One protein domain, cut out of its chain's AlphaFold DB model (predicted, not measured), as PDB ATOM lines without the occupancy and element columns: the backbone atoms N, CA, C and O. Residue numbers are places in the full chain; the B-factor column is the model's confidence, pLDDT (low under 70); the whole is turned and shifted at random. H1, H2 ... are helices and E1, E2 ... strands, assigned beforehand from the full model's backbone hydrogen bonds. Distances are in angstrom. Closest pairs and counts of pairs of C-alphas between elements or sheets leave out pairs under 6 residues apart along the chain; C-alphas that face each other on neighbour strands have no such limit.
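What this domain is: This is residues 323 to 497 of the 497 residues of an uncharacterized protein of Ruminiclostridium papyrosolvens DSM 2782 (UniProt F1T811). Three crossed helices, H1, H2 and H3, form one cluster, and the small hairpin E1-E2 sits by the meeting ends of H1 and H2, its free tip, residues 356 to 361, sticking out. H5, with H4 and H6 packed near its last residues, forms a second group. The printed part has 175 residues, with seven named helices and two named strands in the order H1 E1 E2 H2 H3 H4 H5 H6 H7 and one antiparallel two-stranded sheet, and the class is mostly helix, with helices holding 87 of the 93 residues in named elements. It is compact, with a radius of gyration of the C-alphas of 16.1 A and spans of 51 by 35 by 31 A.

How they stand to each other: E1, residues 351 to 353, and E2, residues 364 to 366, form an antiparallel hairpin, with N 352 and O 365 2.7 A apart, within hydrogen-bond range. H2, residues 368 to 383, touches H3, residues 392 to 406, at a steep tilt of 55 degrees, opposite ways; their closest C-alphas, Leu 378 and Ala 396, are 3.9 A apart. H1, residues 333 to 347, touches H3 with residues 334 to 339 alone, closest C-alphas Val 335 and Leu 394, 5.1 A. H4, residues 418 to 427, touches H5, residues 447 to 465, closest C-alphas Phe 424 and Ile 461, 6.7 A. H6, residues 469 to 473, touches H5, closest C-alphas Ala 462 and Ala 469, 5.4 A. H7, residues 480 to 486, is near H5. Every O i to N i+4 pair is within hydrogen-bond range in H1, H4, H5, H6 and H7; H2 has 11 of 12, H3 10 of 11.

Where its parts are: H1 begins at C-alpha 333, (319.945, 322.354, 343.099). H5 is 27.4 A long, H2 23.1 A. H7 ends at C-alpha 486, (301.989, 308.811, 345.698).

The domain as a whole: The printed part has no cut. The links H3 to H4 and H4 to H5 are long. Low pLDDT includes residues 427 to 449 and 481 to 497.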
ATOM      1  N   THR A 323     328.834 321.515 342.352       80.81
ATOM      2  CA  THR A 323     329.842 320.629 341.760       80.81
ATOM      3  C   THR A 323     329.239 319.554 340.850       80.81
ATOM      4  O   THR A 323     329.962 318.954 340.061       80.81
ATOM      5  N   ASP A 324     327.927 319.313 340.904       76.12
ATOM      6  CA  ASP A 324     327.262 318.225 340.180       76.12
ATOM      7  C   ASP A 324     326.333 318.730 339.077       76.12
ATOM      8  O   ASP A 324     325.105 318.677 339.157       76.12
ATOM      9  N   HIS A 325     326.951 319.198 337.996       71.44
ATOM     10  CA  HIS A 325     326.233 319.636 336.799       71.44
ATOM     11  C   HIS A 325     325.583 318.479 336.017       71.44
ATOM     12  O   HIS A 325     324.743 318.726 335.158       71.44
ATOM     13  N   ASN A 326     325.942 317.225 336.320       68.56
ATOM     14  CA  ASN A 326     325.412 316.030 335.655       68.56
ATOM     15  C   ASN A 326     324.236 315.386 336.412       68.56
ATOM     16  O   ASN A 326     323.714 314.370 335.953       68.56
ATOM     17  N   ARG A 327     323.818 315.964 337.549       71.56
ATOM     18  CA  ARG A 327     322.738 315.455 338.415       71.56
ATOM     19  C   ARG A 327     322.950 313.998 338.856       71.56
ATOM     20  O   ARG A 327     322.002 313.219 338.912       71.56
ATOM     21  N   ILE A 328     324.191 313.626 339.174       73.25
ATOM     22  CA  ILE A 328     324.551 312.310 339.728       73.25
ATOM     23  C   ILE A 328     323.934 312.110 341.122       73.25
ATOM     24  O   ILE A 328     323.480 311.019 341.459       73.25
ATOM     25  N   TRP A 329     323.917 313.160 341.939       77.88
ATOM     26  CA  TRP A 329     323.330 313.190 343.285       77.88
ATOM     27  C   TRP A 329     322.498 314.455 343.530       77.88
ATOM     28  O   TRP A 329     321.681 314.518 344.457       77.88
ATOM     29  N   ASN A 330     322.680 315.474 342.699       76.12
ATOM     30  CA  ASN A 330     321.948 316.718 342.745       76.12
ATOM     31  C   ASN A 330     320.617 316.589 341.991       76.12
ATOM     32  O   ASN A 330     320.469 316.968 340.828       76.12
ATOM     33  N   PHE A 331     319.625 316.005 342.666       75.56
ATOM     34  CA  PHE A 331     318.270 315.877 342.123       75.56
ATOM     35  C   PHE A 331     317.538 317.223 342.068       75.56
ATOM     36  O   PHE A 331     316.634 317.375 341.258       75.56
ATOM     37  N   ASN A 332     317.910 318.207 342.885       77.50
ATOM     38  CA  ASN A 332     317.383 319.561 342.780       77.50
ATOM     39  C   ASN A 332     318.352 320.551 343.426       77.50
ATOM     40  O   ASN A 332     318.558 320.517 344.642       77.50
ATOM     41  N   ASP A 333     318.902 321.457 342.623       83.50
ATOM     42  CA  ASP A 333     319.945 322.354 343.099       83.50
ATOM     43  C   ASP A 333     319.435 323.382 344.111       83.50
ATOM     44  O   ASP A 333     320.197 323.778 344.982       83.50
ATOM     45  N   GLU A 334     318.148 323.727 344.096       84.19
ATOM     46  CA  GLU A 334     317.509 324.591 345.102       84.19
ATOM     47  C   GLU A 334     317.580 323.974 346.511       84.19
ATOM     48  O   GLU A 334     317.755 324.660 347.523       84.19
ATOM     49  N   VAL A 335     317.483 322.641 346.607       86.50
ATOM     50  CA  VAL A 335     317.638 321.918 347.880       86.50
ATOM     51  C   VAL A 335     319.080 322.018 348.361       86.50
ATOM     52  O   VAL A 335     319.339 322.289 349.535       86.50
ATOM     53  N   PHE A 336     320.044 321.805 347.469       89.00
ATOM     54  CA  PHE A 336     321.451 321.796 347.854       89.00
ATOM     55  C   PHE A 336     322.026 323.202 348.034       89.00
ATOM     56  O   PHE A 336     322.892 323.383 348.889       89.00
ATOM     57  N   ALA A 337     321.512 324.211 347.332       90.31
ATOM     58  CA  ALA A 337     321.788 325.622 347.581       90.31
ATOM     59  C   ALA A 337     321.367 326.003 349.001       90.31
ATOM     60  O   ALA A 337     322.166 326.571 349.741       90.31
ATOM     61  N   ASN A 338     320.195 325.546 349.445       91.94
ATOM     62  CA  ASN A 338     319.751 325.666 350.831       91.94
ATOM     63  C   ASN A 338     320.680 324.966 351.842       91.94
ATOM     64  O   ASN A 338     321.029 325.544 352.872       91.94
ATOM     65  N   VAL A 339     321.131 323.738 351.558       93.19
ATOM     66  CA  VAL A 339     322.088 323.022 352.429       93.19
ATOM     67  C   VAL A 339     323.426 323.770 352.517       93.19
ATOM     68  O   VAL A 339     323.986 323.907 353.608       93.19
ATOM     69  N   ARG A 340     323.927 324.293 351.391       93.75
ATOM     70  CA  ARG A 340     325.155 325.100 351.312       93.75
ATOM     71  C   ARG A 340     324.996 326.446 352.030       93.75
ATOM     72  O   ARG A 340     325.868 326.823 352.813       93.75
ATOM     73  N   ALA A 341     323.863 327.127 351.872       94.12
ATOM     74  CA  ALA A 341     323.531 328.337 352.622       94.12
ATOM     75  C   ALA A 341     323.533 328.062 354.134       94.12
ATOM     76  O   ALA A 341     324.183 328.774 354.900       94.12
ATOM     77  N   ALA A 342     322.904 326.968 354.574       93.38
ATOM     78  CA  ALA A 342     322.889 326.580 355.980       93.38
ATOM     79  C   ALA A 342     324.270 326.209 356.523       93.38
ATOM     80  O   ALA A 342     324.591 326.559 357.659       93.38
ATOM     81  N   TYR A 343     325.108 325.551 355.718       94.56
ATOM     82  CA  TYR A 343     326.502 325.306 356.073       94.56
ATOM     83  C   TYR A 343     327.222 326.610 356.411       94.56
ATOM     84  O   TYR A 343     327.736 326.767 357.520       94.56
ATOM     85  N   THR A 344     327.220 327.562 355.478       94.56
ATOM     86  CA  THR A 344     327.946 328.827 355.641       94.56
ATOM     87  C   THR A 344     327.417 329.649 356.809       94.56
ATOM     88  O   THR A 344     328.207 330.152 357.610       94.56
ATOM     89  N   ALA A 345     326.091 329.726 356.958       94.31
ATOM     90  CA  ALA A 345     325.448 330.457 358.037       94.31
ATOM     91  C   ALA A 345     325.821 329.887 359.409       94.31
ATOM     92  O   ALA A 345     326.185 330.638 360.317       94.31
ATOM     93  N   VAL A 346     325.781 328.558 359.561       93.56
ATOM     94  CA  VAL A 346     326.102 327.906 360.834       93.56
ATOM     95  C   VAL A 346     327.592 327.996 361.146       93.56
ATOM     96  O   VAL A 346     327.952 328.378 362.257       93.56
ATOM     97  N   GLN A 347     328.464 327.675 360.186       93.94
ATOM     98  CA  GLN A 347     329.913 327.634 360.423       93.94
ATOM     99  C   GLN A 347     330.520 329.005 360.731       93.94
ATOM    100  O   GLN A 347     331.520 329.073 361.440       93.94
ATOM    101  N   ASN A 348     329.919 330.083 360.228       93.75
ATOM    102  CA  ASN A 348     330.366 331.450 360.495       93.75
ATOM    103  C   ASN A 348     329.502 332.178 361.537       93.75
ATOM    104  O   ASN A 348     329.714 333.362 361.781       93.75
ATOM    105  N   ASN A 349     328.517 331.499 362.138       94.50
ATOM    106  CA  ASN A 349     327.555 332.094 363.069       94.50
ATOM    107  C   ASN A 349     326.891 333.383 362.528       94.50
ATOM    108  O   ASN A 349     326.682 334.360 363.257       94.50
ATOM    109  N   ILE A 350     326.582 333.389 361.228       94.00
ATOM    110  CA  ILE A 350     326.019 334.544 360.525       94.00
ATOM    111  C   ILE A 350     324.556 334.716 360.927       94.00
ATOM    112  O   ILE A 350     323.801 333.746 361.014       94.00
ATOM    113  N   LYS A 351     324.155 335.970 361.150       95.38
ATOM    114  CA  LYS A 351     322.753 336.363 361.269       95.38
ATOM    115  C   LYS A 351     322.141 336.449 359.868       95.38
ATOM    116  O   LYS A 351     322.623 337.218 359.040       95.38
ATOM    117  N   VAL A 352     321.092 335.676 359.619       94.50
ATOM    118  CA  VAL A 352     320.409 335.563 358.329       94.50
ATOM    119  C   VAL A 352     318.965 336.031 358.447       94.50
ATOM    120  O   VAL A 352     318.257 335.650 359.382       94.50
ATOM    121  N   ARG A 353     318.527 336.836 357.478       91.94
ATOM    122  CA  ARG A 353     317.147 337.303 357.344       91.94
ATOM    123  C   ARG A 353     316.454 336.699 356.147       91.94
ATOM    124  O   ARG A 353     317.036 336.628 355.071       91.94
ATOM    125  N   PHE A 354     315.198 336.329 356.340       87.88
ATOM    126  CA  PHE A 354     314.346 335.859 355.260       87.88
ATOM    127  C   PHE A 354     313.465 336.992 354.768       87.88
ATOM    128  O   PHE A 354     312.820 337.673 355.569       87.88
ATOM    129  N   TRP A 355     313.429 337.169 353.452       83.00
ATOM    130  CA  TRP A 355     312.431 338.021 352.837       83.00
ATOM    131  C   TRP A 355     311.023 337.481 353.122       83.00
ATOM    132  O   TRP A 355     310.779 336.274 353.111       83.00
ATOM    133  N   THR A 356     310.099 338.391 353.410       77.69
ATOM    134  CA  THR A 356     308.685 338.101 353.646       77.69
ATOM    135  C   THR A 356     307.857 339.293 353.187       77.69
ATOM    136  O   THR A 356     308.312 340.437 353.243       77.69
ATOM    137  N   THR A 357     306.630 339.026 352.745       72.25
ATOM    138  CA  THR A 357     305.652 340.071 352.426       72.25
ATOM    139  C   THR A 357     305.147 340.789 353.679       72.25
ATOM    140  O   THR A 357     304.745 341.948 353.592       72.25
ATOM    141  N   ASP A 358     305.208 340.143 354.848       76.56
ATOM    142  CA  ASP A 358     304.920 340.766 356.141       76.56
ATOM    143  C   ASP A 358     306.189 341.380 356.748       76.56
ATOM    144  O   ASP A 358     306.942 340.749 357.492       76.56
ATOM    145  N   THR A 359     306.415 342.653 356.437       73.19
ATOM    146  CA  THR A 359     307.574 343.413 356.920       73.19
ATOM    147  C   THR A 359     307.513 343.749 358.414       73.19
ATOM    148  O   THR A 359     308.514 344.207 358.966       73.19
ATOM    149  N   SER A 360     306.384 343.499 359.095       74.62
ATOM    150  CA  SER A 360     306.244 343.757 360.535       74.62
ATOM    151  C   SER A 360     306.960 342.715 361.400       74.62
ATOM    152  O   SER A 360     307.344 343.011 362.532       74.62
ATOM    153  N   ASN A 361     307.197 341.518 360.855       78.62
ATOM    154  CA  ASN A 361     307.843 340.416 361.556       78.62
ATOM    155  C   ASN A 361     308.816 339.669 360.637       78.62
ATOM    156  O   ASN A 361     308.564 338.541 360.215       78.62
ATOM    157  N   ILE A 362     309.942 340.312 360.320       81.69
ATOM    158  CA  ILE A 362     310.990 339.727 359.476       81.69
ATOM    159  C   ILE A 362     311.783 338.689 360.284       81.69
ATOM    160  O   ILE A 362     312.532 339.070 361.197       81.69
ATOM    161  N   PRO A 363     311.685 337.385 359.951       84.19
ATOM    162  CA  PRO A 363     312.378 336.346 360.695       84.19
ATOM    163  C   PRO A 363     313.889 336.526 360.598       84.19
ATOM    164  O   PRO A 363     314.451 336.778 359.530       84.19
ATOM    165  N   THR A 364     314.555 336.375 361.738       88.62
ATOM    166  CA  THR A 364     316.010 336.407 361.836       88.62
ATOM    167  C   THR A 364     316.482 335.154 362.548       88.62
ATOM    168  O   THR A 364     316.016 334.842 363.642       88.62
ATOM    169  N   TYR A 365     317.452 334.479 361.955       90.81
ATOM    170  CA  TYR A 365     318.077 333.294 362.521       90.81
ATOM    171  C   TYR A 365     319.586 333.498 362.556       90.81
ATOM    172  O   TYR A 365     320.132 334.254 361.761       90.81
ATOM    173  N   GLN A 366     320.281 332.849 363.479       90.94
ATOM    174  CA  GLN A 366     321.722 332.980 363.619       90.94
ATOM    175  C   GLN A 366     322.341 331.639 363.981       90.94
ATOM    176  O   GLN A 366     321.878 330.948 364.893       90.94
ATOM    177  N   GLY A 367     323.408 331.281 363.269       85.56
ATOM    178  CA  GLY A 367     324.120 330.039 363.528       85.56
ATOM    179  C   GLY A 367     323.171 328.840 363.462       85.56
ATOM    180  O   GLY A 367     322.414 328.682 362.506       85.56
ATOM    181  N   ILE A 368     323.163 328.010 364.509       86.06
ATOM    182  CA  ILE A 368     322.352 326.785 364.551       86.06
ATOM    183  C   ILE A 368     320.837 327.031 364.491       86.06
ATOM    184  O   ILE A 368     320.111 326.147 364.036       86.06
ATOM    185  N   SER A 369     320.330 328.212 364.875       86.56
ATOM    186  CA  SER A 369     318.886 328.478 364.758       86.56
ATOM    187  C   SER A 369     318.430 328.584 363.304       86.56
ATOM    188  O   SER A 369     317.266 328.339 363.004       86.56
ATOM    189  N   TYR A 370     319.354 328.816 362.371       86.81
ATOM    190  CA  TYR A 370     319.063 328.741 360.944       86.81
ATOM    191  C   TYR A 370     318.707 327.321 360.498       86.81
ATOM    192  O   TYR A 370     317.825 327.130 359.671       86.81
ATOM    193  N   LYS A 371     319.314 326.295 361.108       85.75
ATOM    194  CA  LYS A 371     318.929 324.894 360.886       85.75
ATOM    195  C   LYS A 371     317.539 324.581 361.449       85.75
ATOM    196  O   LYS A 371     316.818 323.784 360.861       85.75
ATOM    197  N   GLN A 372     317.138 325.226 362.545       84.56
ATOM    198  CA  GLN A 372     315.813 325.023 363.145       84.56
ATOM    199  C   GLN A 372     314.677 325.497 362.231       84.56
ATOM    200  O   GLN A 372     313.598 324.914 362.261       84.56
ATOM    201  N   PHE A 373     314.919 326.501 361.382       87.25
ATOM    202  CA  PHE A 373     313.979 326.869 360.322       87.25
ATOM    203  C   PHE A 373     313.725 325.696 359.363       87.25
ATOM    204  O   PHE A 373     312.578 325.352 359.099       87.25
ATOM    205  N   TYR A 374     314.774 325.011 358.899       88.81
ATOM    206  CA  TYR A 374     314.611 323.837 358.034       88.81
ATOM    207  C   TYR A 374     313.918 322.669 358.753       88.81
ATOM    208  O   TYR A 374     313.102 321.976 358.146       88.81
ATOM    209  N   ASP A 375     314.179 322.477 360.050       85.25
ATOM    210  CA  ASP A 375     313.451 321.488 360.857       85.25
ATOM    211  C   ASP A 375     311.961 321.804 360.943       85.25
ATOM    212  O   ASP A 375     311.132 320.901 360.813       85.25
ATOM    213  N   SER A 376     311.608 323.078 361.151       85.38
ATOM    214  CA  SER A 376     310.208 323.488 361.231       85.38
ATOM    215  C   SER A 376     309.510 323.258 359.894       85.38
ATOM    216  O   SER A 376     308.415 322.706 359.873       85.38
ATOM    217  N   LYS A 377     310.175 323.569 358.772       85.31
ATOM    218  CA  LYS A 377     309.641 323.315 357.427       85.31
ATOM    219  C   LYS A 377     309.479 321.829 357.133       85.31
ATOM    220  O   LYS A 377     308.467 321.430 356.559       85.31
ATOM    221  N   LEU A 378     310.412 320.989 357.581       84.31
ATOM    222  CA  LEU A 378     310.269 319.537 357.496       84.31
ATOM    223  C   LEU A 378     309.079 319.030 358.330       84.31
ATOM    224  O   LEU A 378     308.293 318.219 357.842       84.31
ATOM    225  N   ALA A 379     308.910 319.519 359.561       82.06
ATOM    226  CA  ALA A 379     307.791 319.139 360.424       82.06
ATOM    227  C   ALA A 379     306.433 319.575 359.844       82.06
ATOM    228  O   ALA A 379     305.504 318.765 359.777       82.06
ATOM    229  N   GLU A 380     306.337 320.820 359.366       79.81
ATOM    230  CA  GLU A 380     305.168 321.365 358.663       79.81
ATOM    231  C   GLU A 380     304.804 320.481 357.459       79.81
ATOM    232  O   GLU A 380     303.663 320.019 357.356       79.81
ATOM    233  N   TYR A 381     305.785 320.145 356.614       78.44
ATOM    234  CA  TYR A 381     305.590 319.289 355.442       78.44
ATOM    235  C   TYR A 381     305.078 317.889 355.805       78.44
ATOM    236  O   TYR A 381     304.134 317.380 355.197       78.44
ATOM    237  N   ILE A 382     305.657 317.254 356.829       77.88
ATOM    238  CA  ILE A 382     305.205 315.936 357.294       77.88
ATOM    239  C   ILE A 382     303.759 316.008 357.796       77.88
ATOM    240  O   ILE A 382     302.995 315.067 357.562       77.88
ATOM    241  N   SER A 383     303.374 317.096 358.466       78.19
ATOM    242  CA  SER A 383     302.042 317.257 359.053       78.19
ATOM    243  C   SER A 383     300.944 317.555 358.024       78.19
ATOM    244  O   SER A 383     299.851 317.003 358.144       78.19
ATOM    245  N   ASN A 384     301.234 318.348 356.986       74.62
ATOM    246  CA  ASN A 384     300.271 318.709 355.944       74.62
ATOM    247  C   ASN A 384     300.957 318.866 354.568       74.62
ATOM    248  O   ASN A 384     301.334 319.971 354.172       74.62
ATOM    249  N   PRO A 385     301.144 317.758 353.832       65.56
ATOM    250  CA  PRO A 385     301.923 317.746 352.595       65.56
ATOM    251  C   PRO A 385     301.157 318.301 351.379       65.56
ATOM    252  O   PRO A 385     301.777 318.583 350.357       65.56
ATOM    253  N   THR A 386     299.827 318.441 351.463       62.22
ATOM    254  CA  THR A 386     298.958 318.885 350.357       62.22
ATOM    255  C   THR A 386     298.762 320.400 350.313       62.22
ATOM    256  O   THR A 386     298.603 320.959 349.232       62.22
ATOM    257  N   GLU A 387     298.776 321.081 351.466       56.84
ATOM    258  CA  GLU A 387     298.624 322.547 351.538       56.84
ATOM    259  C   GLU A 387     299.939 323.300 351.278       56.84
ATOM    260  O   GLU A 387     299.924 324.425 350.786       56.84
ATOM    261  N   ASN A 388     301.083 322.658 351.527       55.44
ATOM    262  CA  ASN A 388     302.411 323.279 351.473       55.44
ATOM    263  C   ASN A 388     303.177 322.957 350.173       55.44
ATOM    264  O   ASN A 388     304.384 322.775 350.191       55.44
ATOM    265  N   ALA A 389     302.491 322.845 349.035       53.16
ATOM    266  CA  ALA A 389     303.050 322.289 347.792       53.16
ATOM    267  C   ALA A 389     303.852 323.278 346.905       53.16
ATOM    268  O   ALA A 389     304.142 322.967 345.753       53.16
ATOM    269  N   LYS A 390     304.153 324.496 347.379       54.59
ATOM    270  CA  LYS A 390     304.886 325.509 346.595       54.59
ATOM    271  C   LYS A 390     306.152 325.962 347.325       54.59
ATOM    272  O   LYS A 390     306.095 326.896 348.119       54.59
ATOM    273  N   GLY A 391     307.280 325.302 347.061       59.47
ATOM    274  CA  GLY A 391     308.617 325.675 347.538       59.47
ATOM    275  C   GLY A 391     308.969 325.201 348.954       59.47
ATOM    276  O   GLY A 391     310.146 325.152 349.308       59.47
ATOM    277  N   TYR A 392     307.995 324.788 349.769       64.12
ATOM    278  CA  TYR A 392     308.232 324.286 351.134       64.12
ATOM    279  C   TYR A 392     308.905 322.912 351.136       64.12
ATOM    280  O   TYR A 392     309.689 322.603 352.033       64.12
ATOM    281  N   GLU A 393     308.645 322.101 350.116       68.62
ATOM    282  CA  GLU A 393     309.291 320.817 349.875       68.62
ATOM    283  C   GLU A 393     310.811 320.952 349.707       68.62
ATOM    284  O   GLU A 393     311.555 320.063 350.128       68.62
ATOM    285  N   LEU A 394     311.291 322.082 349.174       76.56
ATOM    286  CA  LEU A 394     312.721 322.354 349.005       76.56
ATOM    287  C   LEU A 394     313.397 322.532 350.365       76.56
ATOM    288  O   LEU A 394     314.392 321.869 350.668       76.56
ATOM    289  N   PHE A 395     312.794 323.356 351.226       80.50
ATOM    290  CA  PHE A 395     313.249 323.561 352.599       80.50
ATOM    291  C   PHE A 395     313.132 322.279 353.432       80.50
ATOM    292  O   PHE A 395     314.070 321.915 354.141       80.50
ATOM    293  N   ALA A 396     312.025 321.545 353.316       80.31
ATOM    294  CA  ALA A 396     311.840 320.277 354.015       80.31
ATOM    295  C   ALA A 396     312.909 319.247 353.615       80.31
ATOM    296  O   ALA A 396     313.514 318.606 354.476       80.31
ATOM    297  N   THR A 397     313.200 319.129 352.317       82.62
ATOM    298  CA  THR A 397     314.204 318.181 351.825       82.62
ATOM    299  C   THR A 397     315.618 318.602 352.225       82.62
ATOM    300  O   THR A 397     316.407 317.756 352.643       82.62
ATOM    301  N   ALA A 398     315.934 319.902 352.210       85.88
ATOM    302  CA  ALA A 398     317.187 320.407 352.775       85.88
ATOM    303  C   ALA A 398     317.298 320.069 354.274       85.88
ATOM    304  O   ALA A 398     318.359 319.655 354.747       85.88
ATOM    305  N   GLY A 399     316.177 320.139 355.001       88.06
ATOM    306  CA  GLY A 399     316.056 319.704 356.390       88.06
ATOM    307  C   GLY A 399     316.474 318.250 356.621       88.06
ATOM    308  O   GLY A 399     317.124 317.971 357.624       88.06
ATOM    309  N   ILE A 400     316.211 317.330 355.685       88.50
ATOM    310  CA  ILE A 400     316.648 315.923 355.784       88.50
ATOM    311  C   ILE A 400     318.179 315.813 355.761       88.50
ATOM    312  O   ILE A 400     318.766 315.128 356.601       88.50
ATOM    313  N   TYR A 401     318.847 316.513 354.844       90.31
ATOM    314  CA  TYR A 401     320.313 316.515 354.782       90.31
ATOM    315  C   TYR A 401     320.927 317.175 356.022       90.31
ATOM    316  O   TYR A 401     321.889 316.663 356.596       90.31
ATOM    317  N   LEU A 402     320.340 318.273 356.503       92.12
ATOM    318  CA  LEU A 402     320.783 318.921 357.738       92.12
ATOM    319  C   LEU A 402     320.555 318.026 358.965       92.12
ATOM    320  O   LEU A 402     321.396 317.972 359.860       92.12
ATOM    321  N   ARG A 403     319.470 317.254 358.998       91.81
ATOM    322  CA  ARG A 403     319.216 316.236 360.022       91.81
ATOM    323  C   ARG A 403     320.284 315.140 360.018       91.81
ATOM    324  O   ARG A 403     320.709 314.713 361.081       91.81
ATOM    325  N   MET A 404     320.795 314.726 358.859       93.06
ATOM    326  CA  MET A 404     321.936 313.800 358.792       93.06
ATOM    327  C   MET A 404     323.210 314.414 359.377       93.06
ATOM    328  O   MET A 404     323.914 313.770 360.153       93.06
ATOM    329  N   VAL A 405     323.497 315.676 359.050       92.44
ATOM    330  CA  VAL A 405     324.669 316.394 359.570       92.44
ATOM    331  C   VAL A 405     324.633 316.502 361.089       92.44
ATOM    332  O   VAL A 405     325.612 316.150 361.747       92.44
ATOM    333  N   TYR A 406     323.528 317.016 361.628       92.50
ATOM    334  CA  TYR A 406     323.394 317.364 363.044       92.50
ATOM    335  C   TYR A 406     322.847 316.223 363.905       92.50
ATOM    336  O   TYR A 406     322.872 316.317 365.130       92.50
ATOM    337  N   GLY A 407     322.415 315.133 363.277       91.06
ATOM    338  CA  GLY A 407     321.754 314.020 363.937       91.06
ATOM    339  C   GLY A 407     320.268 314.276 364.150       91.06
ATOM    340  O   GLY A 407     319.740 315.370 363.923       91.06
ATOM    341  N   ASP A 408     319.599 313.236 364.632       86.75
ATOM    342  CA  ASP A 408     318.226 313.316 365.089       86.75
ATOM    343  C   ASP A 408     318.062 312.658 366.456       86.75
ATOM    344  O   ASP A 408     318.035 311.434 366.591       86.75
ATOM    345  N   ALA A 409     317.896 313.493 367.477       84.62
ATOM    346  CA  ALA A 409     317.697 313.023 368.840       84.62
ATOM    347  C   ALA A 409     316.350 312.302 369.040       84.62
ATOM    348  O   ALA A 409     316.289 311.352 369.815       84.62
ATOM    349  N   SER A 410     315.289 312.708 368.334       81.50
ATOM    350  CA  SER A 410     313.953 312.096 368.445       81.50
ATOM    351  C   SER A 410     313.897 310.654 367.921       81.50
ATOM    352  O   SER A 410     313.077 309.864 368.377       81.50
ATOM    353  N   ALA A 411     314.796 310.304 367.003       80.69
ATOM    354  CA  ALA A 411     314.948 308.990 366.398       80.69
ATOM    355  C   ALA A 411     316.177 308.230 366.929       80.69
ATOM    356  O   ALA A 411     316.459 307.128 366.465       80.69
ATOM    357  N   GLY A 412     316.924 308.802 367.883       87.00
ATOM    358  CA  GLY A 412     318.134 308.185 368.434       87.00
ATOM    359  C   GLY A 412     319.285 308.054 367.428       87.00
ATOM    360  O   GLY A 412     320.117 307.159 367.563       87.00
ATOM    361  N   LEU A 413     319.339 308.918 366.412       88.75
ATOM    362  CA  LEU A 413     320.331 308.863 365.343       88.75
ATOM    363  C   LEU A 413     321.457 309.880 365.584       88.75
ATOM    364  O   LEU A 413     321.191 311.084 365.645       88.75
ATOM    365  N   PRO A 414     322.726 309.444 365.694       93.38
ATOM    366  CA  PRO A 414     323.844 310.353 365.930       93.38
ATOM    367  C   PRO A 414     324.136 311.235 364.702       93.38
ATOM    368  O   PRO A 414     323.793 310.859 363.582       93.38
ATOM    369  N   PRO A 415     324.800 312.389 364.863       94.69
ATOM    370  CA  PRO A 415     325.257 313.189 363.727       94.69
ATOM    371  C   PRO A 415     326.254 312.427 362.843       94.69
ATOM    372  O   PRO A 415     327.183 311.800 363.351       94.69
ATOM    373  N   LEU A 416     326.107 312.544 361.519       93.81
ATOM    374  CA  LEU A 416     327.134 312.133 360.548       93.81
ATOM    375  C   LEU A 416     328.228 313.204 360.378       93.81
ATOM    376  O   LEU A 416     329.333 312.898 359.929       93.81
ATOM    377  N   GLY A 417     327.928 314.459 360.733       92.62
ATOM    378  CA  GLY A 417     328.861 315.582 360.724       92.62
ATOM    379  C   GLY A 417     329.152 316.188 359.345       92.62
ATOM    380  O   GLY A 417     328.983 315.568 358.294       92.62
ATOM    381  N   TRP A 418     329.645 317.429 359.352       91.25
ATOM    382  CA  TRP A 418     329.961 318.175 358.129       91.25
ATOM    383  C   TRP A 418     331.088 317.560 357.298       91.25
ATOM    384  O   TRP A 418     331.084 317.730 356.087       91.25
ATOM    385  N   ASN A 419     332.019 316.810 357.895       90.88
ATOM    386  CA  ASN A 419     333.089 316.141 357.141       90.88
ATOM    387  C   ASN A 419     332.540 315.104 356.149       90.88
ATOM    388  O   ASN A 419     333.058 314.980 355.038       90.88
ATOM    389  N   THR A 420     331.449 314.424 356.513       88.44
ATOM    390  CA  THR A 420     330.725 313.527 355.607       88.44
ATOM    391  C   THR A 420     330.163 314.306 354.418       88.44
ATOM    392  O   THR A 420     330.397 313.928 353.273       88.44
ATOM    393  N   LEU A 421     329.488 315.435 354.668       87.38
ATOM    394  CA  LEU A 421     328.923 316.259 353.594       87.38
ATOM    395  C   LEU A 421     329.993 316.938 352.730       87.38
ATOM    396  O   LEU A 421     329.825 317.005 351.521       87.38
ATOM    397  N   LYS A 422     331.116 317.380 353.304       89.88
ATOM    398  CA  LYS A 422     332.275 317.867 352.537       89.88
ATOM    399  C   LYS A 422     332.772 316.808 351.565       89.88
ATOM    400  O   LYS A 422     332.941 317.083 350.383       89.88
ATOM    401  N   THR A 423     332.950 315.581 352.049       86.75
ATOM    402  CA  THR A 423     333.357 314.443 351.213       86.75
ATOM    403  C   THR A 423     332.325 314.177 350.113       86.75
ATOM    404  O   THR A 423     332.696 313.927 348.975       86.75
ATOM    405  N   PHE A 424     331.031 314.293 350.423       86.75
ATOM    406  CA  PHE A 424     329.940 314.156 349.455       86.75
ATOM    407  C   PHE A 424     329.983 315.234 348.356       86.75
ATOM    408  O   PHE A 424     330.009 314.889 347.177       86.75
ATOM    409  N   PHE A 425     330.078 316.517 348.720       86.38
ATOM    410  CA  PHE A 425     330.115 317.631 347.762       86.38
ATOM    411  C   PHE A 425     331.404 317.685 346.928       86.38
ATOM    412  O   PHE A 425     331.362 318.112 345.775       86.38
ATOM    413  N   THR A 426     332.536 317.245 347.483       81.12
ATOM    414  CA  THR A 426     333.830 317.198 346.774       81.12
ATOM    415  C   THR A 426     333.953 315.972 345.864       81.12
ATOM    416  O   THR A 426     334.307 316.112 344.695       81.12
ATOM    417  N   ASN A 427     333.621 314.770 346.355       68.00
ATOM    418  CA  ASN A 427     333.840 313.510 345.629       68.00
ATOM    419  C   ASN A 427     332.675 313.067 344.748       68.00
ATOM    420  O   ASN A 427     332.872 312.191 343.902       68.00
ATOM    421  N   GLY A 428     331.493 313.670 344.893       57.84
ATOM    422  CA  GLY A 428     330.342 313.403 344.029       57.84
ATOM    423  C   GLY A 428     330.569 313.740 342.545       57.84
ATOM    424  O   GLY A 428     329.704 313.465 341.724       57.84
ATOM    425  N   THR A 429     331.730 314.308 342.202       51.09
ATOM    426  CA  THR A 429     332.200 314.610 340.839       51.09
ATOM    427  C   THR A 429     333.198 313.594 340.276       51.09
ATOM    428  O   THR A 429     333.491 313.614 339.081       51.09
ATOM    429  N   SER A 430     333.763 312.719 341.115       49.31
ATOM    430  CA  SER A 430     334.868 311.846 340.715       49.31
ATOM    431  C   SER A 430     334.369 310.618 339.945       49.31
ATOM    432  O   SER A 430     333.535 309.854 340.426       49.31
ATOM    433  N   THR A 431     334.943 310.373 338.764       45.75
ATOM    434  CA  THR A 431     334.719 309.171 337.933       45.75
ATOM    435  C   THR A 431     335.106 307.858 338.626       45.75
ATOM    436  O   THR A 431     334.763 306.780 338.146       45.75
ATOM    437  N   SER A 432     335.809 307.928 339.763       43.81
ATOM    438  CA  SER A 432     336.088 306.790 340.644       43.81
ATOM    439  C   SER A 432     334.861 306.298 341.412       43.81
ATOM    440  O   SER A 432     334.867 305.164 341.887       43.81
ATOM    441  N   TYR A 433     333.815 307.118 341.529       49.28
ATOM    442  CA  TYR A 433     332.542 306.707 342.095       49.28
ATOM    443  C   TYR A 433     331.569 306.401 340.960       49.28
ATOM    444  O   TYR A 433     330.907 307.282 340.417       49.28
ATOM    445  N   ASN A 434     331.510 305.129 340.576       46.44
ATOM    446  CA  ASN A 434     330.566 304.653 339.579       46.44
ATOM    447  C   ASN A 434     329.314 304.181 340.335       46.44
ATOM    448  O   ASN A 434     329.344 303.079 340.896       46.44
ATOM    449  N   PRO A 435     328.221 304.972 340.423       44.88
ATOM    450  CA  PRO A 435     326.950 304.386 340.822       44.88
ATOM    451  C   PRO A 435     326.718 303.192 339.892       44.88
ATOM    452  O   PRO A 435     326.945 303.286 338.687       44.88
ATOM    453  N   THR A 436     326.314 302.046 340.438       41.69
ATOM    454  CA  THR A 436     326.166 300.777 339.695       41.69
ATOM    455  C   THR A 436     325.238 300.872 338.475       41.69
ATOM    456  O   THR A 436     325.194 299.958 337.656       41.69
ATOM    457  N   SER A 437     324.551 302.001 338.305       41.94
ATOM    458  CA  SER A 437     323.964 302.471 337.061       41.94
ATOM    459  C   SER A 437     324.252 303.969 336.889       41.94
ATOM    460  O   SER A 437     323.677 304.808 337.582       41.94
ATOM    461  N   GLY A 438     325.140 304.329 335.958       40.12
ATOM    462  CA  GLY A 438     325.282 305.715 335.513       40.12
ATOM    463  C   GLY A 438     323.963 306.174 334.896       40.12
ATOM    464  O   GLY A 438     323.615 305.757 333.792       40.12
ATOM    465  N   ILE A 439     323.188 306.981 335.617       41.59
ATOM    466  CA  ILE A 439     321.981 307.579 335.058       41.59
ATOM    467  C   ILE A 439     322.409 308.884 334.393       41.59
ATOM    468  O   ILE A 439     322.511 309.915 335.042       41.59
ATOM    469  N   TYR A 440     322.647 308.851 333.083       42.94
ATOM    470  CA  TYR A 440     322.597 310.079 332.288       42.94
ATOM    471  C   TYR A 440     321.143 310.536 332.265       42.94
ATOM    472  O   TYR A 440     320.301 309.838 331.693       42.94
ATOM    473  N   LEU A 441     320.826 311.640 332.941       43.53
ATOM    474  CA  LEU A 441     319.471 312.175 333.024       43.53
ATOM    475  C   LEU A 441     319.243 313.217 331.931       43.53
ATOM    476  O   LEU A 441     319.918 314.236 331.867       43.53
ATOM    477  N   ASP A 442     318.267 312.928 331.078       44.62
ATOM    478  CA  ASP A 442     317.692 313.860 330.110       44.62
ATOM    479  C   ASP A 442     316.938 314.971 330.877       44.62
ATOM    480  O   ASP A 442     316.155 314.645 331.774       44.62
ATOM    481  N   PRO A 443     317.145 316.263 330.565       41.78
ATOM    482  CA  PRO A 443     316.429 317.381 331.190       41.78
ATOM    483  C   PRO A 443     314.898 317.347 331.001       41.78
ATOM    484  O   PRO A 443     314.193 318.083 331.682       41.78
ATOM    485  N   ASN A 444     314.361 316.467 330.149       46.78
ATOM    486  CA  ASN A 444     312.919 316.243 329.974       46.78
ATOM    487  C   ASN A 444     312.312 315.191 330.933       46.78
ATOM    488  O   ASN A 444     311.185 314.734 330.721       46.78
ATOM    489  N   ARG A 445     313.054 314.746 331.956       52.78
ATOM    490  CA  ARG A 445     312.664 313.631 332.839       52.78
ATOM    491  C   ARG A 445     311.671 314.003 333.942       52.78
ATOM    492  O   ARG A 445     311.580 315.147 334.371       52.78
ATOM    493  N   GLY A 446     310.900 313.002 334.377       55.66
ATOM    494  CA  GLY A 446     309.843 313.130 335.387       55.66
ATOM    495  C   GLY A 446     310.240 312.625 336.781       55.66
ATOM    496  O   GLY A 446     311.312 312.067 336.983       55.66
ATOM    497  N   TYR A 447     309.315 312.747 337.733       59.06
ATOM    498  CA  TYR A 447     309.464 312.462 339.174       59.06
ATOM    499  C   TYR A 447     310.168 311.159 339.570       59.06
ATOM    500  O   TYR A 447     310.893 311.106 340.563       59.06
ATOM    501  N   THR A 448     309.944 310.087 338.809       63.38
ATOM    502  CA  THR A 448     310.560 308.776 339.052       63.38
ATOM    503  C   THR A 448     312.085 308.848 339.000       63.38
ATOM    504  O   THR A 448     312.762 308.047 339.642       63.38
ATOM    505  N   ASP A 449     312.636 309.794 338.247       69.12
ATOM    506  CA  ASP A 449     314.073 309.968 338.116       69.12
ATOM    507  C   ASP A 449     314.670 310.782 339.269       69.12
ATOM    508  O   ASP A 449     315.709 310.382 339.792       69.12
ATOM    509  N   ASP A 450     313.982 311.807 339.778       71.00
ATOM    510  CA  ASP A 450     314.439 312.551 340.965       71.00
ATOM    511  C   ASP A 450     314.492 311.659 342.210       71.00
ATOM    512  O   ASP A 450     315.429 311.736 343.006       71.00
ATOM    513  N   PHE A 451     313.525 310.746 342.354       73.88
ATOM    514  CA  PHE A 451     313.531 309.755 343.429       73.88
ATOM    515  C   PHE A 451     314.724 308.786 343.328       73.88
ATOM    516  O   PHE A 451     315.337 308.439 344.346       73.88
ATOM    517  N   LYS A 452     315.092 308.362 342.109       74.25
ATOM    518  CA  LYS A 452     316.294 307.539 341.893       74.25
ATOM    519  C   LYS A 452     317.551 308.303 342.282       74.25
ATOM    520  O   LYS A 452     318.364 307.743 343.010       74.25
ATOM    521  N   VAL A 453     317.688 309.557 341.847       74.75
ATOM    522  CA  VAL A 453     318.851 310.391 342.183       74.75
ATOM    523  C   VAL A 453     318.935 310.613 343.683       74.75
ATOM    524  O   VAL A 453     319.984 310.378 344.261       74.75
ATOM    525  N   PHE A 454     317.831 310.948 344.352       80.69
ATOM    526  CA  PHE A 454     317.809 311.061 345.810       80.69
ATOM    527  C   PHE A 454     318.279 309.772 346.498       80.69
ATOM    528  O   PHE A 454     319.125 309.810 347.390       80.69
ATOM    529  N   THR A 455     317.788 308.613 346.051       78.56
ATOM    530  CA  THR A 455     318.224 307.309 346.578       78.56
ATOM    531  C   THR A 455     319.714 307.060 346.311       78.56
ATOM    532  O   THR A 455     320.421 306.532 347.171       78.56
ATOM    533  N   GLN A 456     320.223 307.469 345.147       78.94
ATOM    534  CA  GLN A 456     321.652 307.425 344.835       78.94
ATOM    535  C   GLN A 456     322.463 308.334 345.765       78.94
ATOM    536  O   GLN A 456     323.493 307.888 346.267       78.94
ATOM    537  N   SER A 457     321.977 309.534 346.086       83.56
ATOM    538  CA  SER A 457     322.601 310.440 347.061       83.56
ATOM    539  C   SER A 457     322.719 309.789 348.437       83.56
ATOM    540  O   SER A 457     323.784 309.841 349.053       83.56
ATOM    541  N   LEU A 458     321.673 309.095 348.900       85.88
ATOM    542  CA  LEU A 458     321.730 308.341 350.157       85.88
ATOM    543  C   LEU A 458     322.735 307.188 350.103       85.88
ATOM    544  O   LEU A 458     323.468 306.970 351.067       85.88
ATOM    545  N   ASN A 459     322.814 306.476 348.976       83.44
ATOM    546  CA  ASN A 459     323.805 305.418 348.782       83.44
ATOM    547  C   ASN A 459     325.239 305.966 348.794       83.44
ATOM    548  O   ASN A 459     326.111 305.345 349.395       83.44
ATOM    549  N   ILE A 460     325.485 307.136 348.194       84.62
ATOM    550  CA  ILE A 460     326.790 307.815 348.254       84.62
ATOM    551  C   ILE A 460     327.158 308.125 349.702       84.62
ATOM    552  O   ILE A 460     328.257 307.794 350.143       84.62
ATOM    553  N   ILE A 461     326.231 308.697 350.473       87.69
ATOM    554  CA  ILE A 461     326.457 308.985 351.894       87.69
ATOM    555  C   ILE A 461     326.728 307.691 352.679       87.69
ATOM    556  O   ILE A 461     327.632 307.655 353.517       87.69
ATOM    557  N   ALA A 462     326.000 306.609 352.394       86.69
ATOM    558  CA  ALA A 462     326.217 305.303 353.017       86.69
ATOM    559  C   ALA A 462     327.640 304.786 352.755       86.69
ATOM    560  O   ALA A 462     328.340 304.397 353.687       86.69
ATOM    561  N   GLN A 463     328.106 304.882 351.509       85.31
ATOM    562  CA  GLN A 463     329.454 304.471 351.126       85.31
ATOM    563  C   GLN A 463     330.540 305.342 351.769       85.31
ATOM    564  O   GLN A 463     331.486 304.800 352.332       85.31
ATOM    565  N   ILE A 464     330.377 306.672 351.766       87.94
ATOM    566  CA  ILE A 464     331.312 307.609 352.419       87.94
ATOM    567  C   ILE A 464     331.448 307.305 353.914       87.94
ATOM    568  O   ILE A 464     332.539 307.388 354.475       87.94
ATOM    569  N   THR A 465     330.341 306.962 354.572       88.25
ATOM    570  CA  THR A 465     330.310 306.716 356.021       88.25
ATOM    571  C   THR A 465     330.609 305.270 356.416       88.25
ATOM    572  O   THR A 465     330.745 304.993 357.608       88.25
ATOM    573  N   GLY A 466     330.682 304.342 355.456       87.44
ATOM    574  CA  GLY A 466     330.776 302.901 355.714       87.44
ATOM    575  C   GLY A 466     329.524 302.294 356.365       87.44
ATOM    576  O   GLY A 466     329.601 301.216 356.952       87.44
ATOM    577  N   LYS A 467     328.378 302.983 356.304       88.31
ATOM    578  CA  LYS A 467     327.090 302.522 356.847       88.31
ATOM    579  C   LYS A 467     326.282 301.785 355.778       88.31
ATOM    580  O   LYS A 467     326.517 301.951 354.584       88.31
ATOM    581  N   SER A 468     325.296 300.989 356.193       86.19
ATOM    582  CA  SER A 468     324.349 300.413 355.233       86.19
ATOM    583  C   SER A 468     323.394 301.490 354.698       86.19
ATOM    584  O   SER A 468     323.094 302.469 355.383       86.19
ATOM    585  N   ALA A 469     322.865 301.304 353.486       78.25
ATOM    586  CA  ALA A 469     321.843 302.202 352.940       78.25
ATOM    587  C   ALA A 469     320.590 302.260 353.837       78.25
ATOM    588  O   ALA A 469     319.994 303.323 353.993       78.25
ATOM    589  N   SER A 470     320.234 301.147 354.489       82.25
ATOM    590  CA  SER A 470     319.162 301.099 355.491       82.25
ATOM    591  C   SER A 470     319.452 301.969 356.714       82.25
ATOM    592  O   SER A 470     318.545 302.633 357.206       82.25
ATOM    593  N   ASP A 471     320.705 302.033 357.175       85.62
ATOM    594  CA  ASP A 471     321.071 302.891 358.309       85.62
ATOM    595  C   ASP A 471     320.956 304.371 357.946       85.62
ATOM    596  O   ASP A 471     320.489 305.174 358.753       85.62
ATOM    597  N   ILE A 472     321.356 304.740 356.724       88.31
ATOM    598  CA  ILE A 472     321.202 306.110 356.218       88.31
ATOM    599  C   ILE A 472     319.725 306.457 356.015       88.31
ATOM    600  O   ILE A 472     319.301 307.567 356.338       88.31
ATOM    601  N   ALA A 473     318.915 305.507 355.544       86.44
ATOM    602  CA  ALA A 473     317.487 305.715 355.339       86.44
ATOM    603  C   ALA A 473     316.732 306.043 356.639       86.44
ATOM    604  O   ALA A 473     315.724 306.741 356.573       86.44
ATOM    605  N   ASN A 474     317.235 305.637 357.813       87.69
ATOM    606  CA  ASN A 474     316.614 305.964 359.104       87.69
ATOM    607  C   ASN A 474     316.581 307.474 359.399       87.69
ATOM    608  O   ASN A 474     315.718 307.941 360.144       87.69
ATOM    609  N   TYR A 475     317.475 308.265 358.794       89.06
ATOM    610  CA  TYR A 475     317.441 309.727 358.914       89.06
ATOM    611  C   TYR A 475     316.287 310.353 358.127       89.06
ATOM    612  O   TYR A 475     315.947 311.515 358.355       89.06
ATOM    613  N   VAL A 476     315.648 309.606 357.229       87.75
ATOM    614  CA  VAL A 476     314.478 310.069 356.486       87.75
ATOM    615  C   VAL A 476     313.215 309.767 357.299       87.75
ATOM    616  O   VAL A 476     312.994 308.620 357.683       87.75
ATOM    617  N   PRO A 477     312.370 310.769 357.602       82.62
ATOM    618  CA  PRO A 477     311.139 310.548 358.355       82.62
ATOM    619  C   PRO A 477     310.217 309.512 357.697       82.62
ATOM    620  O   PRO A 477     309.993 309.530 356.483       82.62
ATOM    621  N   ASN A 478     309.618 308.644 358.516       74.88
ATOM    622  CA  ASN A 478     308.642 307.664 358.045       74.88
ATOM    623  C   ASN A 478     307.482 308.346 357.305       74.88
ATOM    624  O   ASN A 478     306.941 309.359 357.746       74.88
ATOM    625  N   GLY A 479     307.095 307.773 356.165       68.94
ATOM    626  CA  GLY A 479     306.022 308.307 355.328       68.94
ATOM    627  C   GLY A 479     306.435 309.457 354.405       68.94
ATOM    628  O   GLY A 479     305.655 309.769 353.509       68.94
ATOM    629  N   PHE A 480     307.644 310.028 354.534       77.38
ATOM    630  CA  PHE A 480     308.160 311.018 353.575       77.38
ATOM    631  C   PHE A 480     308.146 310.447 352.149       77.38
ATOM    632  O   PHE A 480     307.516 311.001 351.254       77.38
ATOM    633  N   TYR A 481     308.727 309.257 351.975       67.00
ATOM    634  CA  TYR A 481     308.771 308.554 350.692       67.00
ATOM    635  C   TYR A 481     307.402 308.197 350.129       67.00
ATOM    636  O   TYR A 481     307.151 308.395 348.947       67.00
ATOM    637  N   TRP A 482     306.509 307.671 350.970       61.94
ATOM    638  CA  TRP A 482     305.168 307.285 350.534       61.94
ATOM    639  C   TRP A 482     304.373 308.507 350.061       61.94
ATOM    640  O   TRP A 482     303.673 308.429 349.056       61.94
ATOM    641  N   LYS A 483     304.509 309.646 350.750       66.75
ATOM    642  CA  LYS A 483     303.844 310.902 350.379       66.75
ATOM    643  C   LYS A 483     304.418 311.483 349.088       66.75
ATOM    644  O   LYS A 483     303.640 311.869 348.219       66.75
ATOM    645  N   TRP A 484     305.744 311.466 348.943       65.88
ATOM    646  CA  TRP A 484     306.438 311.937 347.745       65.88
ATOM    647  C   TRP A 484     306.113 311.080 346.510       65.88
ATOM    648  O   TRP A 484     305.791 311.617 345.453       65.88
ATOM    649  N   TYR A 485     306.112 309.752 346.658       59.22
ATOM    650  CA  TYR A 485     305.849 308.808 345.568       59.22
ATOM    651  C   TYR A 485     304.382 308.790 345.111       59.22
ATOM    652  O   TYR A 485     304.124 308.635 343.920       59.22
ATOM    653  N   ASN A 486     303.416 308.939 346.028       58.72
ATOM    654  CA  ASN A 486     301.989 308.811 345.698       58.72
ATOM    655  C   ASN A 486     301.294 310.125 345.321       58.72
ATOM    656  O   ASN A 486     300.224 310.070 344.722       58.72
ATOM    657  N   ASN A 487     301.883 311.293 345.610       61.16
ATOM    658  CA  ASN A 487     301.345 312.584 345.155       61.16
ATOM    659  C   ASN A 487     302.332 313.368 344.263       61.16
ATOM    660  O   ASN A 487     302.519 314.565 344.464       61.16
ATOM    661  N   PRO A 488     302.964 312.744 343.248       51.53
ATOM    662  CA  PRO A 488     304.052 313.363 342.491       51.53
ATOM    663  C   PRO A 488     303.602 314.616 341.725       51.53
ATOM    664  O   PRO A 488     304.362 315.571 341.608       51.53
ATOM    665  N   SER A 489     302.343 314.671 341.273       49.25
ATOM    666  CA  SER A 489     301.765 315.829 340.575       49.25
ATOM    667  C   SER A 489     301.662 317.098 341.430       49.25
ATOM    668  O   SER A 489     301.536 318.185 340.870       49.25
ATOM    669  N   GLN A 490     301.728 316.980 342.759       51.94
ATOM    670  CA  GLN A 490     301.791 318.119 343.678       51.94
ATOM    671  C   GLN A 490     303.220 318.620 343.900       51.94
ATOM    672  O   GLN A 490     303.390 319.694 344.463       51.94
ATOM    673  N   TYR A 491     304.239 317.883 343.454       54.66
ATOM    674  CA  TYR A 491     305.637 318.165 343.788       54.66
ATOM    675  C   TYR A 491     306.532 318.358 342.566       54.66
ATOM    676  O   TYR A 491     307.600 317.744 342.546       54.66
ATOM    677  N   PRO A 492     306.131 319.138 341.529       48.34
ATOM    678  CA  PRO A 492     306.949 319.395 340.345       48.34
ATOM    679  C   PRO A 492     308.319 319.939 340.736       48.34
ATOM    680  O   PRO A 492     308.521 321.143 340.773       48.34
ATOM    681  N   PHE A 493     309.307 319.051 340.835       46.56
ATOM    682  CA  PHE A 493     310.686 319.365 340.482       46.56
ATOM    683  C   PHE A 493     310.787 319.494 338.955       46.56
ATOM    684  O   PHE A 493     311.651 318.922 338.301       46.56
ATOM    685  N   LYS A 494     309.863 320.250 338.351       39.78
ATOM    686  CA  LYS A 494     310.198 320.925 337.111       39.78
ATOM    687  C   LYS A 494     311.157 322.016 337.539       39.78
ATOM    688  O   LYS A 494     310.803 322.833 338.385       39.78
ATOM    689  N   SER A 495     312.354 322.005 336.968       33.69
ATOM    690  CA  SER A 495     313.181 323.200 336.937       33.69
ATOM    691  C   SER A 495     312.284 324.374 336.555       33.69
ATOM    692  O   SER A 495     311.636 324.352 335.502       33.69
ATOM    693  N   ILE A 496     312.206 325.379 337.419       31.94
ATOM    694  CA  ILE A 496     311.884 326.709 336.927       31.94
ATOM    695  C   ILE A 496     313.083 327.055 336.029       31.94
ATOM    696  O   ILE A 496     314.228 326.992 336.470       31.94
ATOM    697  N   ASN A 497     312.808 327.191 334.731       28.08
ATOM    698  CA  ASN A 497     313.791 327.281 333.641       28.08
ATOM    699  C   ASN A 497     314.817 328.420 333.789       28.08
ATOM    700  O   ASN A 497     314.432 329.551 334.142       28.08
TER     701      ASN A 497